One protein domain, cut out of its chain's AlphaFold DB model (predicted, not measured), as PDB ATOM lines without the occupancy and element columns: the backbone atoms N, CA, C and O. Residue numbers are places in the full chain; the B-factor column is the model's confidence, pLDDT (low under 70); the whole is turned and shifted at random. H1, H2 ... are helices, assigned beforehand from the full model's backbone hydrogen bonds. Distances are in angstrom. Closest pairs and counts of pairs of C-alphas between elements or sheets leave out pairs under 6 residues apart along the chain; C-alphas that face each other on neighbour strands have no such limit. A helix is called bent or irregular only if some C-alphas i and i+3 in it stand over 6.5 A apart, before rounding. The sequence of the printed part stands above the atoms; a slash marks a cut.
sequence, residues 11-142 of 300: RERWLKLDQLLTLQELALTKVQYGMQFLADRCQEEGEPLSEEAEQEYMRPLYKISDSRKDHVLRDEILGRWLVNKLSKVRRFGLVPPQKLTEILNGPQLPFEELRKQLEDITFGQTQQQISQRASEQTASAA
ATOM      1  N   ARG A  11      34.605  19.134 -60.378       89.88
ATOM      2  CA  ARG A  11      34.269  20.432 -59.777       89.88
ATOM      3  C   ARG A  11      33.120  20.346 -58.768       89.88
ATOM      4  O   ARG A  11      33.189  20.972 -57.717       89.88
ATOM      5  N   GLU A  12      32.086  19.569 -59.072       87.00
ATOM      6  CA  GLU A  12      30.928  19.388 -58.187       87.00
ATOM      7  C   GLU A  12      31.317  18.631 -56.918       87.00
ATOM      8  O   GLU A  12      30.859  18.977 -55.831       87.00
ATOM      9  N   ARG A  13      32.223  17.652 -57.035       83.62
ATOM     10  CA  ARG A  13      32.786  16.953 -55.873       83.62
ATOM     11  C   ARG A  13      33.508  17.903 -54.928       83.62
ATOM     12  O   ARG A  13      33.290  17.825 -53.723       83.62
ATOM     13  N   TRP A  14      34.342  18.791 -55.469       87.69
ATOM     14  CA  TRP A  14      35.055  19.784 -54.667       87.69
ATOM     15  C   TRP A  14      34.102  20.756 -53.978       87.69
ATOM     16  O   TRP A  14      34.239  20.975 -52.781       87.69
ATOM     17  N   LEU A  15      33.094  21.266 -54.693       90.88
ATOM     18  CA  LEU A  15      32.084  22.150 -54.109       90.88
ATOM     19  C   LEU A  15      31.303  21.465 -52.976       90.88
ATOM     20  O   LEU A  15      31.097  22.049 -51.920       90.88
ATOM     21  N   LYS A  16      30.880  20.215 -53.178       86.81
ATOM     22  CA  LYS A  16      30.174  19.438 -52.151       86.81
ATOM     23  C   LYS A  16      31.040  19.170 -50.925       86.81
ATOM     24  O   LYS A  16      30.543  19.238 -49.803       86.81
ATOM     25  N   LEU A  17      32.320  18.868 -51.134       86.69
ATOM     26  CA  LEU A  17      33.272  18.683 -50.046       86.69
ATOM     27  C   LEU A  17      33.439  19.974 -49.239       86.69
ATOM     28  O   LEU A  17      33.337  19.931 -48.018       86.69
ATOM     29  N   ASP A  18      33.630  21.104 -49.916       91.69
ATOM     30  CA  ASP A  18      33.746  22.427 -49.298       91.69
ATOM     31  C   ASP A  18      32.506  22.788 -48.459       91.69
ATOM     32  O   ASP A  18      32.617  23.148 -47.285       91.69
ATOM     33  N   GLN A  19      31.307  22.560 -49.006       92.69
ATOM     34  CA  GLN A  19      30.041  22.746 -48.289       92.69
ATOM     35  C   GLN A  19      29.943  21.874 -47.030       92.69
ATOM     36  O   GLN A  19      29.576  22.358 -45.959       92.69
ATOM     37  N   LEU A  20      30.271  20.583 -47.132       89.19
ATOM     38  CA  LEU A  20      30.225  19.670 -45.989       89.19
ATOM     39  C   LEU A  20      31.253  20.044 -44.915       89.19
ATOM     40  O   LEU A  20      30.918  20.006 -43.733       89.19
ATOM     41  N   LEU A  21      32.470  20.426 -45.311       89.88
ATOM     42  CA  LEU A  21      33.509  20.886 -44.387       89.88
ATOM     43  C   LEU A  21      33.078  22.163 -43.663       89.88
ATOM     44  O   LEU A  21      33.181  22.223 -42.442       89.88
ATOM     45  N   THR A  22      32.489  23.117 -44.384       93.19
ATOM     46  CA  THR A  22      31.955  24.353 -43.798       93.19
ATOM     47  C   THR A  22      30.875  24.060 -42.750       93.19
ATOM     48  O   THR A  22      30.906  24.600 -41.644       93.19
ATOM     49  N   LEU A  23      29.931  23.155 -43.047       92.44
ATOM     50  CA  LEU A  23      28.904  22.744 -42.078       92.44
ATOM     51  C   LEU A  23      29.515  22.040 -40.854       92.44
ATOM     52  O   LEU A  23      29.035  22.224 -39.736       92.44
ATOM     53  N   GLN A  24      30.558  21.230 -41.050       91.50
ATOM     54  CA  GLN A  24      31.250  20.538 -39.962       91.50
ATOM     55  C   GLN A  24      32.020  21.500 -39.056       91.50
ATOM     56  O   GLN A  24      31.941  21.358 -37.836       91.50
ATOM     57  N   GLU A  25      32.722  22.474 -39.630       91.94
ATOM     58  CA  GLU A  25      33.446  23.512 -38.895       91.94
ATOM     59  C   GLU A  25      32.489  24.376 -38.068       91.94
ATOM     60  O   GLU A  25      32.712  24.591 -36.873       91.94
ATOM     61  N   LEU A  26      31.364  24.786 -38.662       91.44
ATOM     62  CA  LEU A  26      30.320  25.526 -37.961       91.44
ATOM     63  C   LEU A  26      29.745  24.719 -36.787       91.44
ATOM     64  O   LEU A  26      29.660  25.222 -35.666       91.44
ATOM     65  N   ALA A  27      29.378  23.455 -37.022       90.31
ATOM     66  CA  ALA A  27      28.858  22.580 -35.974       90.31
ATOM     67  C   ALA A  27      29.882  22.367 -34.846       90.31
ATOM     68  O   ALA A  27      29.516  22.400 -33.671       90.31
ATOM     69  N   LEU A  28      31.160  22.177 -35.184       90.81
ATOM     70  CA  LEU A  28      32.235  22.016 -34.207       90.81
ATOM     71  C   LEU A  28      32.409  23.275 -33.355       90.81
ATOM     72  O   LEU A  28      32.447  23.171 -32.134       90.81
ATOM     73  N   THR A  29      32.441  24.448 -33.988       89.69
ATOM     74  CA  THR A  29      32.550  25.741 -33.300       89.69
ATOM     75  C   THR A  29      31.403  25.931 -32.307       89.69
ATOM     76  O   THR A  29      31.615  26.315 -31.159       89.69
ATOM     77  N   LYS A  30      30.173  25.590 -32.711       89.00
ATOM     78  CA  LYS A  30      28.992  25.657 -31.840       89.00
ATOM     79  C   LYS A  30      29.075  24.682 -30.663       89.00
ATOM     80  O   LYS A  30      28.730  25.058 -29.549       89.00
ATOM     81  N   VAL A  31      29.542  23.451 -30.889       90.12
ATOM     82  CA  VAL A  31      29.758  22.473 -29.808       90.12
ATOM     83  C   VAL A  31      30.824  22.967 -28.837       90.12
ATOM     84  O   VAL A  31      30.600  22.915 -27.634       90.12
ATOM     85  N   GLN A  32      31.951  23.479 -29.334       89.00
ATOM     86  CA  GLN A  32      33.015  24.035 -28.495       89.00
ATOM     87  C   GLN A  32      32.502  25.188 -27.632       89.00
ATOM     88  O   GLN A  32      32.731  25.189 -26.427       89.00
ATOM     89  N   TYR A  33      31.741  26.111 -28.225       87.88
ATOM     90  CA  TYR A  33      31.095  27.191 -27.484       87.88
ATOM     91  C   TYR A  33      30.153  26.660 -26.395       87.88
ATOM     92  O   TYR A  33      30.232  27.094 -25.250       87.88
ATOM     93  N   GLY A  34      29.287  25.696 -26.724       87.44
ATOM     94  CA  GLY A  34      28.368  25.095 -25.756       87.44
ATOM     95  C   GLY A  34      29.082  24.373 -24.610       87.44
ATOM     96  O   GLY A  34      28.672  24.493 -23.461       87.44
ATOM     97  N   MET A  35      30.176  23.669 -24.907       89.25
ATOM     98  CA  MET A  35      31.002  23.002 -23.896       89.25
ATOM     99  C   MET A  35      31.725  24.000 -22.989       89.25
ATOM    100  O   MET A  35      31.771  23.784 -21.783       89.25
ATOM    101  N   GLN A  36      32.259  25.093 -23.546       88.31
ATOM    102  CA  GLN A  36      32.873  26.167 -22.763       88.31
ATOM    103  C   GLN A  36      31.845  26.803 -21.826       88.31
ATOM    104  O   GLN A  36      32.084  26.908 -20.631       88.31
ATOM    105  N   PHE A  37      30.663  27.131 -22.351       85.81
ATOM    106  CA  PHE A  37      29.569  27.689 -21.563       85.81
ATOM    107  C   PHE A  37      29.154  26.772 -20.399       85.81
ATOM    108  O   PHE A  37      28.956  27.242 -19.281       85.81
ATOM    109  N   LEU A  38      29.047  25.461 -20.642       86.75
ATOM    110  CA  LEU A  38      28.784  24.474 -19.590       86.75
ATOM    111  C   LEU A  38      29.905  24.429 -18.547       86.75
ATOM    112  O   LEU A  38      29.627  24.366 -17.352       86.75
ATOM    113  N   ALA A  39      31.164  24.467 -18.986       87.94
ATOM    114  CA  ALA A  39      32.311  24.460 -18.088       87.94
ATOM    115  C   ALA A  39      32.335  25.698 -17.181       87.94
ATOM    116  O   ALA A  39      32.600  25.560 -15.989       87.94
ATOM    117  N   ASP A  40      32.020  26.875 -17.727       87.06
ATOM    118  CA  ASP A  40      31.939  28.123 -16.969       87.06
ATOM    119  C   ASP A  40      30.800  28.050 -15.932       87.06
ATOM    120  O   ASP A  40      30.993  28.395 -14.768       87.06
ATOM    121  N   ARG A  41      29.636  27.489 -16.301       83.81
ATOM    122  CA  ARG A  41      28.504  27.279 -15.377       83.81
ATOM    123  C   ARG A  41      28.845  26.364 -14.207       83.81
ATOM    124  O   ARG A  41      28.548  26.708 -13.068       83.81
ATOM    125  N   CYS A  42      29.513  25.247 -14.475       84.88
ATOM    126  CA  CYS A  42      29.967  24.333 -13.426       84.88
ATOM    127  C   CYS A  42      31.026  24.954 -12.497       84.88
ATOM    128  O   CYS A  42      31.255  24.427 -11.413       84.88
ATOM    129  N   GLN A  43      31.707  26.026 -12.916       87.25
ATOM    130  CA  GLN A  43      32.656  26.763 -12.072       87.25
ATOM    131  C   GLN A  43      31.977  27.868 -11.252       87.25
ATOM    132  O   GLN A  43      32.431  28.167 -10.150       87.25
ATOM    133  N   GLU A  44      30.916  28.484 -11.785       84.25
ATOM    134  CA  GLU A  44      30.139  29.530 -11.108       84.25
ATOM    135  C   GLU A  44      29.224  28.971 -10.008       84.25
ATOM    136  O   GLU A  44      29.080  29.584  -8.948       84.25
ATOM    137  N   GLU A  45      28.591  27.822 -10.248       71.06
ATOM    138  CA  GLU A  45      27.642  27.214  -9.318       71.06
ATOM    139  C   GLU A  45      28.372  26.238  -8.382       71.06
ATOM    140  O   GLU A  45      28.771  25.144  -8.767       71.06
ATOM    141  N   GLY A  46      28.552  26.635  -7.116       72.25
ATOM    142  CA  GLY A  46      29.038  25.739  -6.054       72.25
ATOM    143  C   GLY A  46      28.027  24.658  -5.640       72.25
ATOM    144  O   GLY A  46      28.345  23.810  -4.810       72.25
ATOM    145  N   GLU A  47      26.824  24.697  -6.214       76.12
ATOM    146  CA  GLU A  47      25.735  23.743  -6.019       76.12
ATOM    147  C   GLU A  47      25.537  22.915  -7.300       76.12
ATOM    148  O   GLU A  47      25.753  23.427  -8.401       76.12
ATOM    149  N   PRO A  48      25.130  21.639  -7.195       78.38
ATOM    150  CA  PRO A  48      24.882  20.806  -8.362       78.38
ATOM    151  C   PRO A  48      23.736  21.379  -9.206       78.38
ATOM    152  O   PRO A  48      22.673  21.717  -8.678       78.38
ATOM    153  N   LEU A  49      23.938  21.441 -10.527       82.38
ATOM    154  CA  LEU A  49      22.876  21.791 -11.471       82.38
ATOM    155  C   LEU A  49      21.666  20.868 -11.280       82.38
ATOM    156  O   LEU A  49      21.818  19.651 -11.160       82.38
ATOM    157  N   SER A  50      20.455  21.436 -11.311       86.88
ATOM    158  CA  SER A  50      19.243  20.614 -11.390       86.88
ATOM    159  C   SER A  50      19.192  19.878 -12.733       86.88
ATOM    160  O   SER A  50      19.666  20.381 -13.756       86.88
ATOM    161  N   GLU A  51      18.592  18.689 -12.729       85.81
ATOM    162  CA  GLU A  51      18.464  17.826 -13.908       85.81
ATOM    163  C   GLU A  51      17.761  18.546 -15.075       85.81
ATOM    164  O   GLU A  51      18.136  18.395 -16.240       85.81
ATOM    165  N   GLU A  52      16.784  19.407 -14.777       84.44
ATOM    166  CA  GLU A  52      16.089  20.224 -15.770       84.44
ATOM    167  C   GLU A  52      17.014  21.248 -16.437       84.44
ATOM    168  O   GLU A  52      16.944  21.436 -17.655       84.44
ATOM    169  N   ALA A  53      17.886  21.894 -15.656       81.38
ATOM    170  CA  ALA A  53      18.853  22.858 -16.167       81.38
ATOM    171  C   ALA A  53      19.930  22.155 -17.006       81.38
ATOM    172  O   ALA A  53      20.224  22.587 -18.122       81.38
ATOM    173  N   GLU A  54      20.451  21.019 -16.531       84.06
ATOM    174  CA  GLU A  54      21.383  20.185 -17.296       84.06
ATOM    175  C   GLU A  54      20.772  19.777 -18.642       84.06
ATOM    176  O   GLU A  54      21.379  19.966 -19.700       84.06
ATOM    177  N   GLN A  55      19.535  19.279 -18.636       86.31
ATOM    178  CA  GLN A  55      18.861  18.867 -19.859       86.31
ATOM    179  C   GLN A  55      18.599  20.046 -20.803       86.31
ATOM    180  O   GLN A  55      18.667  19.883 -22.028       86.31
ATOM    181  N   GLU A  56      18.318  21.232 -20.271       84.88
ATOM    182  CA  GLU A  56      18.161  22.441 -21.069       84.88
ATOM    183  C   GLU A  56      19.463  22.839 -21.778       84.88
ATOM    184  O   GLU A  56      19.425  23.145 -22.973       84.88
ATOM    185  N   TYR A  57      20.612  22.747 -21.106       83.50
ATOM    186  CA  TYR A  57      21.914  23.072 -21.694       83.50
ATOM    187  C   TYR A  57      22.455  21.986 -22.632       83.50
ATOM    188  O   TYR A  57      23.072  22.289 -23.659       83.50
ATOM    189  N   MET A  58      22.188  20.716 -22.330       88.69
ATOM    190  CA  MET A  58      22.621  19.588 -23.155       88.69
ATOM    191  C   MET A  58      21.790  19.451 -24.435       88.69
ATOM    192  O   MET A  58      22.289  18.991 -25.466       88.69
ATOM    193  N   ARG A  59      20.523  19.886 -24.428       90.88
ATOM    194  CA  ARG A  59      19.619  19.783 -25.584       90.88
ATOM    195  C   ARG A  59      20.173  20.457 -26.853       90.88
ATOM    196  O   ARG A  59      20.133  19.805 -27.899       90.88
ATOM    197  N   PRO A  60      20.690  21.702 -26.838       89.12
ATOM    198  CA  PRO A  60      21.341  22.299 -28.005       89.12
ATOM    199  C   PRO A  60      22.545  21.499 -28.529       89.12
ATOM    200  O   PRO A  60      22.664  21.334 -29.742       89.12
ATOM    201  N   LEU A  61      23.390  20.940 -27.651       90.06
ATOM    202  CA  LEU A  61      24.525  20.095 -28.060       90.06
ATOM    203  C   LEU A  61      24.053  18.837 -28.790       90.06
ATOM    204  O   LEU A  61      24.565  18.508 -29.864       90.06
ATOM    205  N   TYR A  62      23.035  18.163 -28.247       90.88
ATOM    206  CA  TYR A  62      22.432  17.008 -28.904       90.88
ATOM    207  C   TYR A  62      21.825  17.377 -30.255       90.88
ATOM    208  O   TYR A  62      22.061  16.667 -31.232       90.88
ATOM    209  N   LYS A  63      21.119  18.513 -30.340       91.94
ATOM    210  CA  LYS A  63      20.569  19.015 -31.607       91.94
ATOM    211  C   LYS A  63      21.661  19.258 -32.645       91.94
ATOM    212  O   LYS A  63      21.516  18.788 -33.765       91.94
ATOM    213  N   ILE A  64      22.769  19.909 -32.286       89.62
ATOM    214  CA  ILE A  64      23.885  20.144 -33.221       89.62
ATOM    215  C   ILE A  64      24.492  18.822 -33.692       89.62
ATOM    216  O   ILE A  64      24.761  18.651 -34.882       89.62
ATOM    217  N   SER A  65      24.694  17.875 -32.772       89.06
ATOM    218  CA  SER A  65      25.240  16.555 -33.094       89.06
ATOM    219  C   SER A  65      24.334  15.784 -34.059       89.06
ATOM    220  O   SER A  65      24.813  15.245 -35.062       89.06
ATOM    221  N   ASP A  66      23.023  15.778 -33.797       88.19
ATOM    222  CA  ASP A  66      22.035  15.147 -34.669       88.19
ATOM    223  C   ASP A  66      21.947  15.855 -36.027       88.19
ATOM    224  O   ASP A  66      22.036  15.176 -37.045       88.19
ATOM    225  N   SER A  67      21.896  17.192 -36.075       87.81
ATOM    226  CA  SER A  67      21.921  17.955 -37.331       87.81
ATOM    227  C   SER A  67      23.160  17.630 -38.162       87.81
ATOM    228  O   SER A  67      23.044  17.279 -39.331       87.81
ATOM    229  N   ARG A  68      24.359  17.637 -37.564       87.38
ATOM    230  CA  ARG A  68      25.606  17.287 -38.268       87.38
ATOM    231  C   ARG A  68      25.529  15.896 -38.898       87.38
ATOM    232  O   ARG A  68      25.954  15.695 -40.035       87.38
ATOM    233  N   LYS A  69      25.013  14.929 -38.145       87.44
ATOM    234  CA  LYS A  69      24.868  13.543 -38.587       87.44
ATOM    235  C   LYS A  69      23.856  13.424 -39.723       87.44
ATOM    236  O   LYS A  69      24.143  12.774 -40.726       87.44
ATOM    237  N   ASP A  70      22.716  14.088 -39.587       87.69
ATOM    238  CA  ASP A  70      21.677  14.148 -40.606       87.69
ATOM    239  C   ASP A  70      22.203  14.786 -41.894       87.69
ATOM    240  O   ASP A  70      21.982  14.237 -42.966       87.69
ATOM    241  N   HIS A  71      22.967  15.879 -41.815       88.25
ATOM    242  CA  HIS A  71      23.530  16.552 -42.994       88.25
ATOM    243  C   HIS A  71      24.447  15.620 -43.797       88.25
ATOM    244  O   HIS A  71      24.355  15.556 -45.021       88.25
ATOM    245  N   VAL A  72      25.298  14.853 -43.107       86.75
ATOM    246  CA  VAL A  72      26.201  13.876 -43.736       86.75
ATOM    247  C   VAL A  72      25.427  12.717 -44.369       86.75
ATOM    248  O   VAL A  72      25.778  12.254 -45.452       86.75
ATOM    249  N   LEU A  73      24.379  12.235 -43.700       86.44
ATOM    250  CA  LEU A  73      23.599  11.083 -44.155       86.44
ATOM    251  C   LEU A  73      22.565  11.427 -45.234       86.44
ATOM    252  O   LEU A  73      22.225  10.549 -46.024       86.44
ATOM    253  N   ARG A  74      22.089  12.676 -45.293       86.19
ATOM    254  CA  ARG A  74      21.202  13.176 -46.357       86.19
ATOM    255  C   ARG A  74      21.939  13.534 -47.635       86.19
ATOM    256  O   ARG A  74      21.290  13.668 -48.670       86.19
ATOM    257  N   ASP A  75      23.263  13.698 -47.594       85.75
ATOM    258  CA  ASP A  75      24.010  13.911 -48.825       85.75
ATOM    259  C   ASP A  75      23.838  12.700 -49.748       85.75
ATOM    260  O   ASP A  75      24.083  11.553 -49.372       85.75
ATOM    261  N   GLU A  76      23.403  12.958 -50.979       81.62
ATOM    262  CA  GLU A  76      22.995  11.904 -51.901       81.62
ATOM    263  C   GLU A  76      24.138  10.927 -52.210       81.62
ATOM    264  O   GLU A  76      23.908   9.762 -52.527       81.62
ATOM    265  N   ILE A  77      25.390  11.369 -52.137       82.06
ATOM    266  CA  ILE A  77      26.539  10.560 -52.541       82.06
ATOM    267  C   ILE A  77      27.224   9.986 -51.323       82.06
ATOM    268  O   ILE A  77      27.387   8.765 -51.232       82.06
ATOM    269  N   LEU A  78      27.596  10.847 -50.378       80.31
ATOM    270  CA  LEU A  78      28.268  10.430 -49.160       80.31
ATOM    271  C   LEU A  78      27.335   9.590 -48.288       80.31
ATOM    272  O   LEU A  78      27.748   8.536 -47.808       80.31
ATOM    273  N   GLY A  79      26.069   9.985 -48.160       83.62
ATOM    274  CA  GLY A  79      25.041   9.257 -47.423       83.62
ATOM    275  C   GLY A  79      24.794   7.867 -47.998       83.62
ATOM    276  O   GLY A  79      24.957   6.875 -47.287       83.62
ATOM    277  N   ARG A  80      24.513   7.744 -49.306       83.00
ATOM    278  CA  ARG A  80      24.347   6.423 -49.955       83.00
ATOM    279  C   ARG A  80      25.597   5.554 -49.827       83.00
ATOM    280  O   ARG A  80      25.484   4.350 -49.582       83.00
ATOM    281  N   TRP A  81      26.785   6.140 -49.977       82.75
ATOM    282  CA  TRP A  81      28.037   5.407 -49.798       82.75
ATOM    283  C   TRP A  81      28.200   4.905 -48.358       82.75
ATOM    284  O   TRP A  81      28.469   3.718 -48.167       82.75
ATOM    285  N   LEU A  82      27.973   5.760 -47.355       79.81
ATOM    286  CA  LEU A  82      28.029   5.401 -45.937       79.81
ATOM    287  C   LEU A  82      27.013   4.312 -45.600       79.81
ATOM    288  O   LEU A  82      27.377   3.319 -44.984       79.81
ATOM    289  N   VAL A  83      25.771   4.435 -46.063       81.38
ATOM    290  CA  VAL A  83      24.704   3.444 -45.850       81.38
ATOM    291  C   VAL A  83      25.083   2.086 -46.435       81.38
ATOM    292  O   VAL A  83      24.980   1.070 -45.756       81.38
ATOM    293  N   ASN A  84      25.583   2.056 -47.672       81.56
ATOM    294  CA  ASN A  84      26.036   0.828 -48.330       81.56
ATOM    295  C   ASN A  84      27.280   0.217 -47.658       81.56
ATOM    296  O   ASN A  84      27.523  -0.988 -47.743       81.56
ATOM    297  N   LYS A  85      28.110   1.032 -47.001       79.44
ATOM    298  CA  LYS A  85      29.211   0.532 -46.169       79.44
ATOM    299  C   LYS A  85      28.690  -0.025 -44.847       79.44
ATOM    300  O   LYS A  85      29.092  -1.121 -44.470       79.44
ATOM    301  N   LEU A  86      27.772   0.680 -44.190       75.56
ATOM    302  CA  LEU A  86      27.170   0.285 -42.917       75.56
ATOM    303  C   LEU A  86      26.337  -0.994 -43.042       75.56
ATOM    304  O   LEU A  86      26.433  -1.849 -42.172       75.56
ATOM    305  N   SER A  87      25.604  -1.191 -44.140       74.94
ATOM    306  CA  SER A  87      24.812  -2.410 -44.375       74.94
ATOM    307  C   SER A  87      25.655  -3.688 -44.465       74.94
ATOM    308  O   SER A  87      25.133  -4.788 -44.290       74.94
ATOM    309  N   LYS A  88      26.963  -3.562 -44.711       78.31
ATOM    310  CA  LYS A  88      27.909  -4.686 -44.781       78.31
ATOM    311  C   LYS A  88      28.578  -4.990 -43.447       78.31
ATOM    312  O   LYS A  88      29.169  -6.057 -43.292       78.31
ATOM    313  N   VAL A  89      28.519  -4.066 -42.490       75.56
ATOM    314  CA  VAL A  89      29.161  -4.205 -41.183       75.56
ATOM    315  C   VAL A  89      28.111  -4.668 -40.174       75.56
ATOM    316  O   VAL A  89      27.111  -4.002 -39.955       75.56
ATOM    317  N   ARG A  90      28.346  -5.811 -39.512       65.00
ATOM    318  CA  ARG A  90      27.399  -6.406 -38.540       65.00
ATOM    319  C   ARG A  90      27.166  -5.571 -37.268       65.00
ATOM    320  O   ARG A  90      26.335  -5.946 -36.449       65.00
ATOM    321  N   ARG A  91      27.910  -4.480 -37.066       61.94
ATOM    322  CA  ARG A  91      27.822  -3.613 -35.884       61.94
ATOM    323  C   ARG A  91      27.421  -2.206 -36.323       61.94
ATOM    324  O   ARG A  91      28.226  -1.483 -36.902       61.94
ATOM    325  N   PHE A  92      26.175  -1.835 -36.050       58.97
ATOM    326  CA  PHE A  92      25.658  -0.492 -36.295       58.97
ATOM    327  C   PHE A  92      26.050   0.409 -35.119       58.97
ATOM    328  O   PHE A  92      25.495   0.270 -34.036       58.97
ATOM    329  N   GLY A  93      27.035   1.290 -35.311       59.75
ATOM    330  CA  GLY A  93      27.493   2.209 -34.255       59.75
ATOM    331  C   GLY A  93      27.060   3.666 -34.431       59.75
ATOM    332  O   GLY A  93      27.105   4.429 -33.478       59.75
ATOM    333  N   LEU A  94      26.656   4.073 -35.640       66.38
ATOM    334  CA  LEU A  94      26.430   5.490 -35.953       66.38
ATOM    335  C   LEU A  94      24.960   5.908 -35.859       66.38
ATOM    336  O   LEU A  94      24.660   6.952 -35.283       66.38
ATOM    337  N   VAL A  95      24.041   5.118 -36.427       74.00
ATOM    338  CA  VAL A  95      22.596   5.406 -36.448       74.00
ATOM    339  C   VAL A  95      21.800   4.096 -36.479       74.00
ATOM    340  O   VAL A  95      22.155   3.210 -37.261       74.00
ATOM    341  N   PRO A  96      20.723   3.955 -35.683       80.12
ATOM    342  CA  PRO A  96      19.798   2.829 -35.792       80.12
ATOM    343  C   PRO A  96      19.166   2.732 -37.195       80.12
ATOM    344  O   PRO A  96      18.843   3.768 -37.777       80.12
ATOM    345  N   PRO A  97      18.901   1.528 -37.739       75.25
ATOM    346  CA  PRO A  97      18.337   1.371 -39.086       75.25
ATOM    347  C   PRO A  97      17.027   2.140 -39.336       75.25
ATOM    348  O   PRO A  97      16.808   2.646 -40.436       75.25
ATOM    349  N   GLN A  98      16.175   2.270 -38.312       78.94
ATOM    350  CA  GLN A  98      14.924   3.040 -38.382       78.94
ATOM    351  C   GLN A  98      15.198   4.532 -38.635       78.94
ATOM    352  O   GLN A  98      14.772   5.066 -39.655       78.94
ATOM    353  N   LYS A  99      16.022   5.164 -37.784       80.25
ATOM    354  CA  LYS A  99      16.429   6.574 -37.930       80.25
ATOM    355  C   LYS A  99      17.184   6.813 -39.244       80.25
ATOM    356  O   LYS A  99      17.024   7.850 -39.870       80.25
ATOM    357  N   LEU A 100      17.969   5.841 -39.715       80.25
ATOM    358  CA  LEU A 100      18.639   5.931 -41.018       80.25
ATOM    359  C   LEU A 100      17.634   6.011 -42.176       80.25
ATOM    360  O   LEU A 100      17.814   6.806 -43.092       80.25
ATOM    361  N   THR A 101      16.571   5.209 -42.118       80.00
ATOM    362  CA  THR A 101      15.506   5.207 -43.129       80.00
ATOM    363  C   THR A 101      14.756   6.539 -43.139       80.00
ATOM    364  O   THR A 101      14.517   7.098 -44.204       80.00
ATOM    365  N   GLU A 102      14.446   7.089 -41.963       84.31
ATOM    366  CA  GLU A 102      13.832   8.416 -41.826       84.31
ATOM    367  C   GLU A 102      14.701   9.518 -42.439       84.31
ATOM    368  O   GLU A 102      14.210  10.332 -43.218       84.31
ATOM    369  N   ILE A 103      16.003   9.514 -42.138       81.31
ATOM    370  CA  ILE A 103      16.945  10.513 -42.649       81.31
ATOM    371  C   ILE A 103      17.043  10.438 -44.176       81.31
ATOM    372  O   ILE A 103      17.003  11.473 -44.837       81.31
ATOM    373  N   LEU A 104      17.145   9.232 -44.742       82.00
ATOM    374  CA  LEU A 104      17.276   9.035 -46.191       82.00
ATOM    375  C   LEU A 104      16.006   9.389 -46.969       82.00
ATOM    376  O   LEU A 104      16.101   9.810 -48.119       82.00
ATOM    377  N   ASN A 105      14.837   9.215 -46.353       83.44
ATOM    378  CA  ASN A 105      13.551   9.540 -46.966       83.44
ATOM    379  C   ASN A 105      13.140  11.007 -46.758       83.44
ATOM    380  O   ASN A 105      12.150  11.456 -47.337       83.44
ATOM    381  N   GLY A 106      13.864  11.752 -45.921       80.75
ATOM    382  CA  GLY A 106      13.597  13.161 -45.671       80.75
ATOM    383  C   GLY A 106      13.894  14.044 -46.891       80.75
ATOM    384  O   GLY A 106      14.728  13.698 -47.732       80.75
ATOM    385  N   PRO A 107      13.252  15.222 -46.995       80.69
ATOM    386  CA  PRO A 107      13.577  16.182 -48.041       80.69
ATOM    387  C   PRO A 107      15.037  16.635 -47.914       80.69
ATOM    388  O   PRO A 107      15.521  16.947 -46.817       80.69
ATOM    389  N   GLN A 108      15.738  16.681 -49.049       83.00
ATOM    390  CA  GLN A 108      17.068  17.278 -49.117       83.00
ATOM    391  C   GLN A 108      16.943  18.794 -49.021       83.00
ATOM    392  O   GLN A 108      16.180  19.418 -49.759       83.00
ATOM    393  N   LEU A 109      17.700  19.377 -48.100       87.06
ATOM    394  CA  LEU A 109      17.735  20.815 -47.896       87.06
ATOM    395  C   LEU A 109      18.936  21.403 -48.644       87.06
ATOM    396  O   LEU A 109      19.993  20.763 -48.702       87.06
ATOM    397  N   PRO A 110      18.805  22.609 -49.216       91.50
ATOM    398  CA  PRO A 110      19.936  23.297 -49.815       91.50
ATOM    399  C   PRO A 110      20.961  23.682 -48.741       91.50
ATOM    400  O   PRO A 110      20.618  23.863 -47.573       91.50
ATOM    401  N   PHE A 111      22.219  23.847 -49.153       91.06
ATOM    402  CA  PHE A 111      23.337  24.179 -48.261       91.06
ATOM    403  C   PHE A 111      23.045  25.375 -47.340       91.06
ATOM    404  O   PHE A 111      23.282  25.281 -46.139       91.06
ATOM    405  N   GLU A 112      22.468  26.454 -47.875       94.81
ATOM    406  CA  GLU A 112      22.135  27.651 -47.088       94.81
ATOM    407  C   GLU A 112      21.126  27.365 -45.970       94.81
ATOM    408  O   GLU A 112      21.254  27.884 -44.865       94.81
ATOM    409  N   GLU A 113      20.158  26.481 -46.217       93.19
ATOM    410  CA  GLU A 113      19.161  26.104 -45.214       93.19
ATOM    411  C   GLU A 113      19.778  25.212 -44.129       93.19
ATOM    412  O   GLU A 113      19.508  25.394 -42.945       93.19
ATOM    413  N   LEU A 114      20.668  24.287 -44.510       91.25
ATOM    414  CA  LEU A 114      21.425  23.462 -43.560       91.25
ATOM    415  C   LEU A 114      22.334  24.316 -42.668       91.25
ATOM    416  O   LEU A 114      22.441  24.081 -41.464       91.25
ATOM    417  N   ARG A 115      22.993  25.316 -43.260       93.19
ATOM    418  CA  ARG A 115      23.839  26.261 -42.536       93.19
ATOM    419  C   ARG A 115      23.008  27.077 -41.555       93.19
ATOM    420  O   ARG A 115      23.337  27.113 -40.372       93.19
ATOM    421  N   LYS A 116      21.900  27.649 -42.026       93.50
ATOM    422  CA  LYS A 116      20.962  28.401 -41.194       93.50
ATOM    423  C   LYS A 116      20.441  27.564 -40.025       93.50
ATOM    424  O   LYS A 116      20.457  28.039 -38.898       93.50
ATOM    425  N   GLN A 117      20.085  26.298 -40.248       91.50
ATOM    426  CA  GLN A 117      19.659  25.401 -39.167       91.50
ATOM    427  C   GLN A 117      20.719  25.230 -38.074       91.50
ATOM    428  O   GLN A 117      20.365  25.180 -36.901       91.50
ATOM    429  N   LEU A 118      22.007  25.156 -38.423       89.88
ATOM    430  CA  LEU A 118      23.086  25.110 -37.428       89.88
ATOM    431  C   LEU A 118      23.297  26.458 -36.727       89.88
ATOM    432  O   LEU A 118      23.623  26.491 -35.539       89.88
ATOM    433  N   GLU A 119      23.124  27.571 -37.440       90.62
ATOM    434  CA  GLU A 119      23.235  28.919 -36.875       90.62
ATOM    435  C   GLU A 119      22.104  29.211 -35.878       90.62
ATOM    436  O   GLU A 119      22.390  29.708 -34.782       90.62
ATOM    437  N   ASP A 120      20.875  28.806 -36.213       90.00
ATOM    438  CA  ASP A 120      19.650  28.962 -35.419       90.00
ATOM    439  C   ASP A 120      19.669  28.138 -34.120       90.00
ATOM    440  O   ASP A 120      18.924  28.432 -33.180       90.00
ATOM    441  N   ILE A 121      20.541  27.128 -34.008       86.38
ATOM    442  CA  ILE A 121      20.775  26.453 -32.728       86.38
ATOM    443  C   ILE A 121      21.597  27.394 -31.836       86.38
ATOM    444  O   ILE A 121      22.830  27.473 -31.896       86.38
ATOM    445  N   THR A 122      20.884  28.166 -31.017       77.06
ATOM    446  CA  THR A 122      21.474  29.118 -30.075       77.06
ATOM    447  C   THR A 122      21.650  28.507 -28.690       77.06
ATOM    448  O   THR A 122      20.711  27.938 -28.140       77.06
ATOM    449  N   PHE A 123      22.813  28.747 -28.087       65.69
ATOM    450  CA  PHE A 123      23.085  28.501 -26.665       65.69
ATOM    451  C   PHE A 123      22.654  29.669 -25.750       65.69
ATOM    452  O   PHE A 123      22.897  29.628 -24.553       65.69
ATOM    453  N   GLY A 124      22.027  30.724 -26.296       55.91
ATOM    454  CA  GLY A 124      21.850  32.008 -25.597       55.91
ATOM    455  C   GLY A 124      20.413  32.481 -25.343       55.91
ATOM    456  O   GLY A 124      20.217  33.326 -24.472       55.91
ATOM    457  N   GLN A 125      19.394  31.956 -26.037       56.06
ATOM    458  CA  GLN A 125      18.001  32.357 -25.753       56.06
ATOM    459  C   GLN A 125      17.564  31.940 -24.344       56.06
ATOM    460  O   GLN A 125      16.849  32.678 -23.667       56.06
ATOM    461  N   THR A 126      18.068  30.803 -23.870       55.16
ATOM    462  CA  THR A 126      17.838  30.331 -22.508       55.16
ATOM    463  C   THR A 126      18.475  31.250 -21.469       55.16
ATOM    464  O   THR A 126      17.809  31.587 -20.500       55.16
ATOM    465  N   GLN A 127      19.707  31.741 -21.665       55.69
ATOM    466  CA  GLN A 127      20.330  32.650 -20.691       55.69
ATOM    467  C   GLN A 127      19.526  33.948 -20.542       55.69
ATOM    468  O   GLN A 127      19.312  34.410 -19.427       55.69
ATOM    469  N   GLN A 128      19.001  34.494 -21.644       59.28
ATOM    470  CA  GLN A 128      18.121  35.661 -21.577       59.28
ATOM    471  C   GLN A 128      16.790  35.351 -20.881       59.28
ATOM    472  O   GLN A 128      16.327  36.173 -20.095       59.28
ATOM    473  N   GLN A 129      16.196  34.173 -21.095       59.84
ATOM    474  CA  GLN A 129      14.971  33.769 -20.392       59.84
ATOM    475  C   GLN A 129      15.195  33.460 -18.908       59.84
ATOM    476  O   GLN A 129      14.354  33.815 -18.088       59.84
ATOM    477  N   ILE A 130      16.316  32.836 -18.542       63.31
ATOM    478  CA  ILE A 130      16.681  32.567 -17.146       63.31
ATOM    479  C   ILE A 130      16.953  33.889 -16.429       63.31
ATOM    480  O   ILE A 130      16.400  34.113 -15.358       63.31
ATOM    481  N   SER A 131      17.718  34.806 -17.032       60.75
ATOM    482  CA  SER A 131      17.926  36.144 -16.468       60.75
ATOM    483  C   SER A 131      16.617  36.933 -16.342       60.75
ATOM    484  O   SER A 131      16.420  37.617 -15.342       60.75
ATOM    485  N   GLN A 132      15.691  36.804 -17.299       61.84
ATOM    486  CA  GLN A 132      14.361  37.418 -17.202       61.84
ATOM    487  C   GLN A 132      13.528  36.802 -16.068       61.84
ATOM    488  O   GLN A 132      13.015  37.540 -15.230       61.84
ATOM    489  N   ARG A 133      13.469  35.470 -15.947       59.84
ATOM    490  CA  ARG A 133      12.741  34.792 -14.856       59.84
ATOM    491  C   ARG A 133      13.339  35.071 -13.477       59.84
ATOM    492  O   ARG A 133      12.592  35.276 -12.522       59.84
ATOM    493  N   ALA A 134      14.665  35.120 -13.362       59.69
ATOM    494  CA  ALA A 134      15.351  35.469 -12.120       59.69
ATOM    495  C   ALA A 134      15.063  36.925 -11.702       59.69
ATOM    496  O   ALA A 134      14.849  37.203 -10.519       59.69
ATOM    497  N   SER A 135      14.979  37.845 -12.672       59.53
ATOM    498  CA  SER A 135      14.579  39.241 -12.442       59.53
ATOM    499  C   SER A 135      13.098  39.383 -12.060       59.53
ATOM    500  O   SER A 135      12.746  40.244 -11.255       59.53
ATOM    501  N   GLU A 136      12.211  38.555 -12.612       60.19
ATOM    502  CA  GLU A 136      10.776  38.571 -12.293       60.19
ATOM    503  C   GLU A 136      10.483  37.995 -10.896       60.19
ATOM    504  O   GLU A 136       9.636  38.516 -10.166       60.19
ATOM    505  N   GLN A 137      11.225  36.967 -10.468       57.06
ATOM    506  CA  GLN A 137      11.100  36.397  -9.122       57.06
ATOM    507  C   GLN A 137      11.597  37.351  -8.025       57.06
ATOM    508  O   GLN A 137      10.972  37.449  -6.968       57.06
ATOM    509  N   THR A 138      12.663  38.113  -8.283       57.47
ATOM    510  CA  THR A 138      13.161  39.138  -7.346       57.47
ATOM    511  C   THR A 138      12.229  40.349  -7.254       57.47
ATOM    512  O   THR A 138      11.998  40.857  -6.154       57.47
ATOM    513  N   ALA A 139      11.601  40.766  -8.358       55.31
ATOM    514  CA  ALA A 139      10.592  41.829  -8.344       55.31
ATOM    515  C   ALA A 139       9.324  41.440  -7.552       55.31
ATOM    516  O   ALA A 139       8.764  42.262  -6.822       55.31
ATOM    517  N   SER A 140       8.895  40.176  -7.633       54.47
ATOM    518  CA  SER A 140       7.733  39.668  -6.885       54.47
ATOM    519  C   SER A 140       8.017  39.493  -5.382       54.47
ATOM    520  O   SER A 140       7.135  39.706  -4.544       54.47
ATOM    521  N   ALA A 141       9.268  39.194  -5.009       52.25
ATOM    522  CA  ALA A 141       9.705  39.156  -3.611       52.25
ATOM    523  C   ALA A 141       9.771  40.559  -2.972       52.25
ATOM    524  O   ALA A 141       9.329  40.739  -1.834       52.25
ATOM    525  N   ALA A 142      10.223  41.576  -3.716       52.97
ATOM    526  CA  ALA A 142      10.261  42.965  -3.244       52.97
ATOM    527  C   ALA A 142       8.855  43.569  -3.032       52.97
ATOM    528  O   ALA A 142       8.639  44.342  -2.098       52.97
TER     529      ALA A 142
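Overview. This is residues 11 to 142 of the 300 residues of an uncharacterized protein of Eimeria mitis (UniProt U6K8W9). A long helical hairpin of H1 and H2 is joined side by side by the short H5, making a three-helix bundle in which each helix runs against the one before it in the chain, up and down. At the end of H2 the short H3 and H4 form a small head turned off to one side, and H6 leads away from the bundle as an arm whose residues 131 to 142 stick out free. The printed part has 132 residues with six named helices, H1 to H6 in order, and no named strand; the class is all helix. The whole is loose, with a radius of gyration of the C-alphas of 19.1 A, and elongated, spanning 63 by 34 by 25 A.

Arrangement. H1, residues 11 to 44, is the longest helix, and a short link of 6 residues leads to H2, residues 51 to 74. The two touch and form a helical hairpin, running opposite ways at a shallow tilt of 9 degrees; their closest C-alphas are those of Val 31 and Leu 61, 6.0 A apart. H2 is the hub, touching four other helices. It has a kink of 34 degrees near residue 58, and it is neither bent nor irregular, but only just: C-alphas 57 and 60 are 6.4 A apart. A tight link leads on to H3, residues 78 to 86, which stands about perpendicular to H2 at 82 degrees. H2 and H3 touch only at the corner by their link, with residues 72 to 73 of H2 alone, the C-alphas of Leu 73 and Gly 79 being the closest at 4.0 A. H4, residues 97 to 105, touches H2 at residues 70 to 74 alone, at a steep tilt of 61 degrees; the closest C-alphas are those of Arg 74 and Leu 104, 5.7 A apart. H3 and H4 are close but not clearly touching, with the C-alphas of Gly 79 and Leu 104 closest at 7.9 A. H5, residues 111 to 120, touches H1 at residues 19 to 27 alone, running the same way at a shallow tilt of 4 degrees, with the C-alphas of Leu 23 and Arg 115 closest at 6.2 A. H5 also touches H2, at residues 64 to 71 of H2 alone, running opposite ways at a shallow tilt of 6 degrees, with the C-alphas of Ile 64 and Leu 118 closest at 6.6 A. H6, residues 125 to 142, touches no helix, but is near H2. Every O i to N i+4 pair is within hydrogen-bond range in H1, H3, H4, H5 and H6, and 18 of 20 are in H2.

Along the chain. H1 begins with C-alpha 11 at (34.269, 20.432, -59.777) and measures 49.7 A from first to last C-alpha. H2 measures 32.9 A and ends with C-alpha 74 at (21.202, 13.176, -46.357). H3, H4 and H5 are short, at 12.0, 12.3 and 14.2 A. H6 measures 26.1 A and ends with C-alpha 142 at (10.261, 42.965, -3.244).

Size, cuts and confidence. The C-alphas farthest apart are those of Lys 88 and Ala 142, at 65.6 A. Residues 42 to 48, of which 42 to 44 belong to H1, stand free, as do residues 88 to 93 and residues 131 to 142 of H6. The body without these stretches spans 45 by 31 by 21 A. The printed part has no cut, and no link is long. The mean pLDDT of the printed part is 80.6; 25 residues are under 70, namely 90 to 94 and 123 to 142, and the mean of H6 is 58.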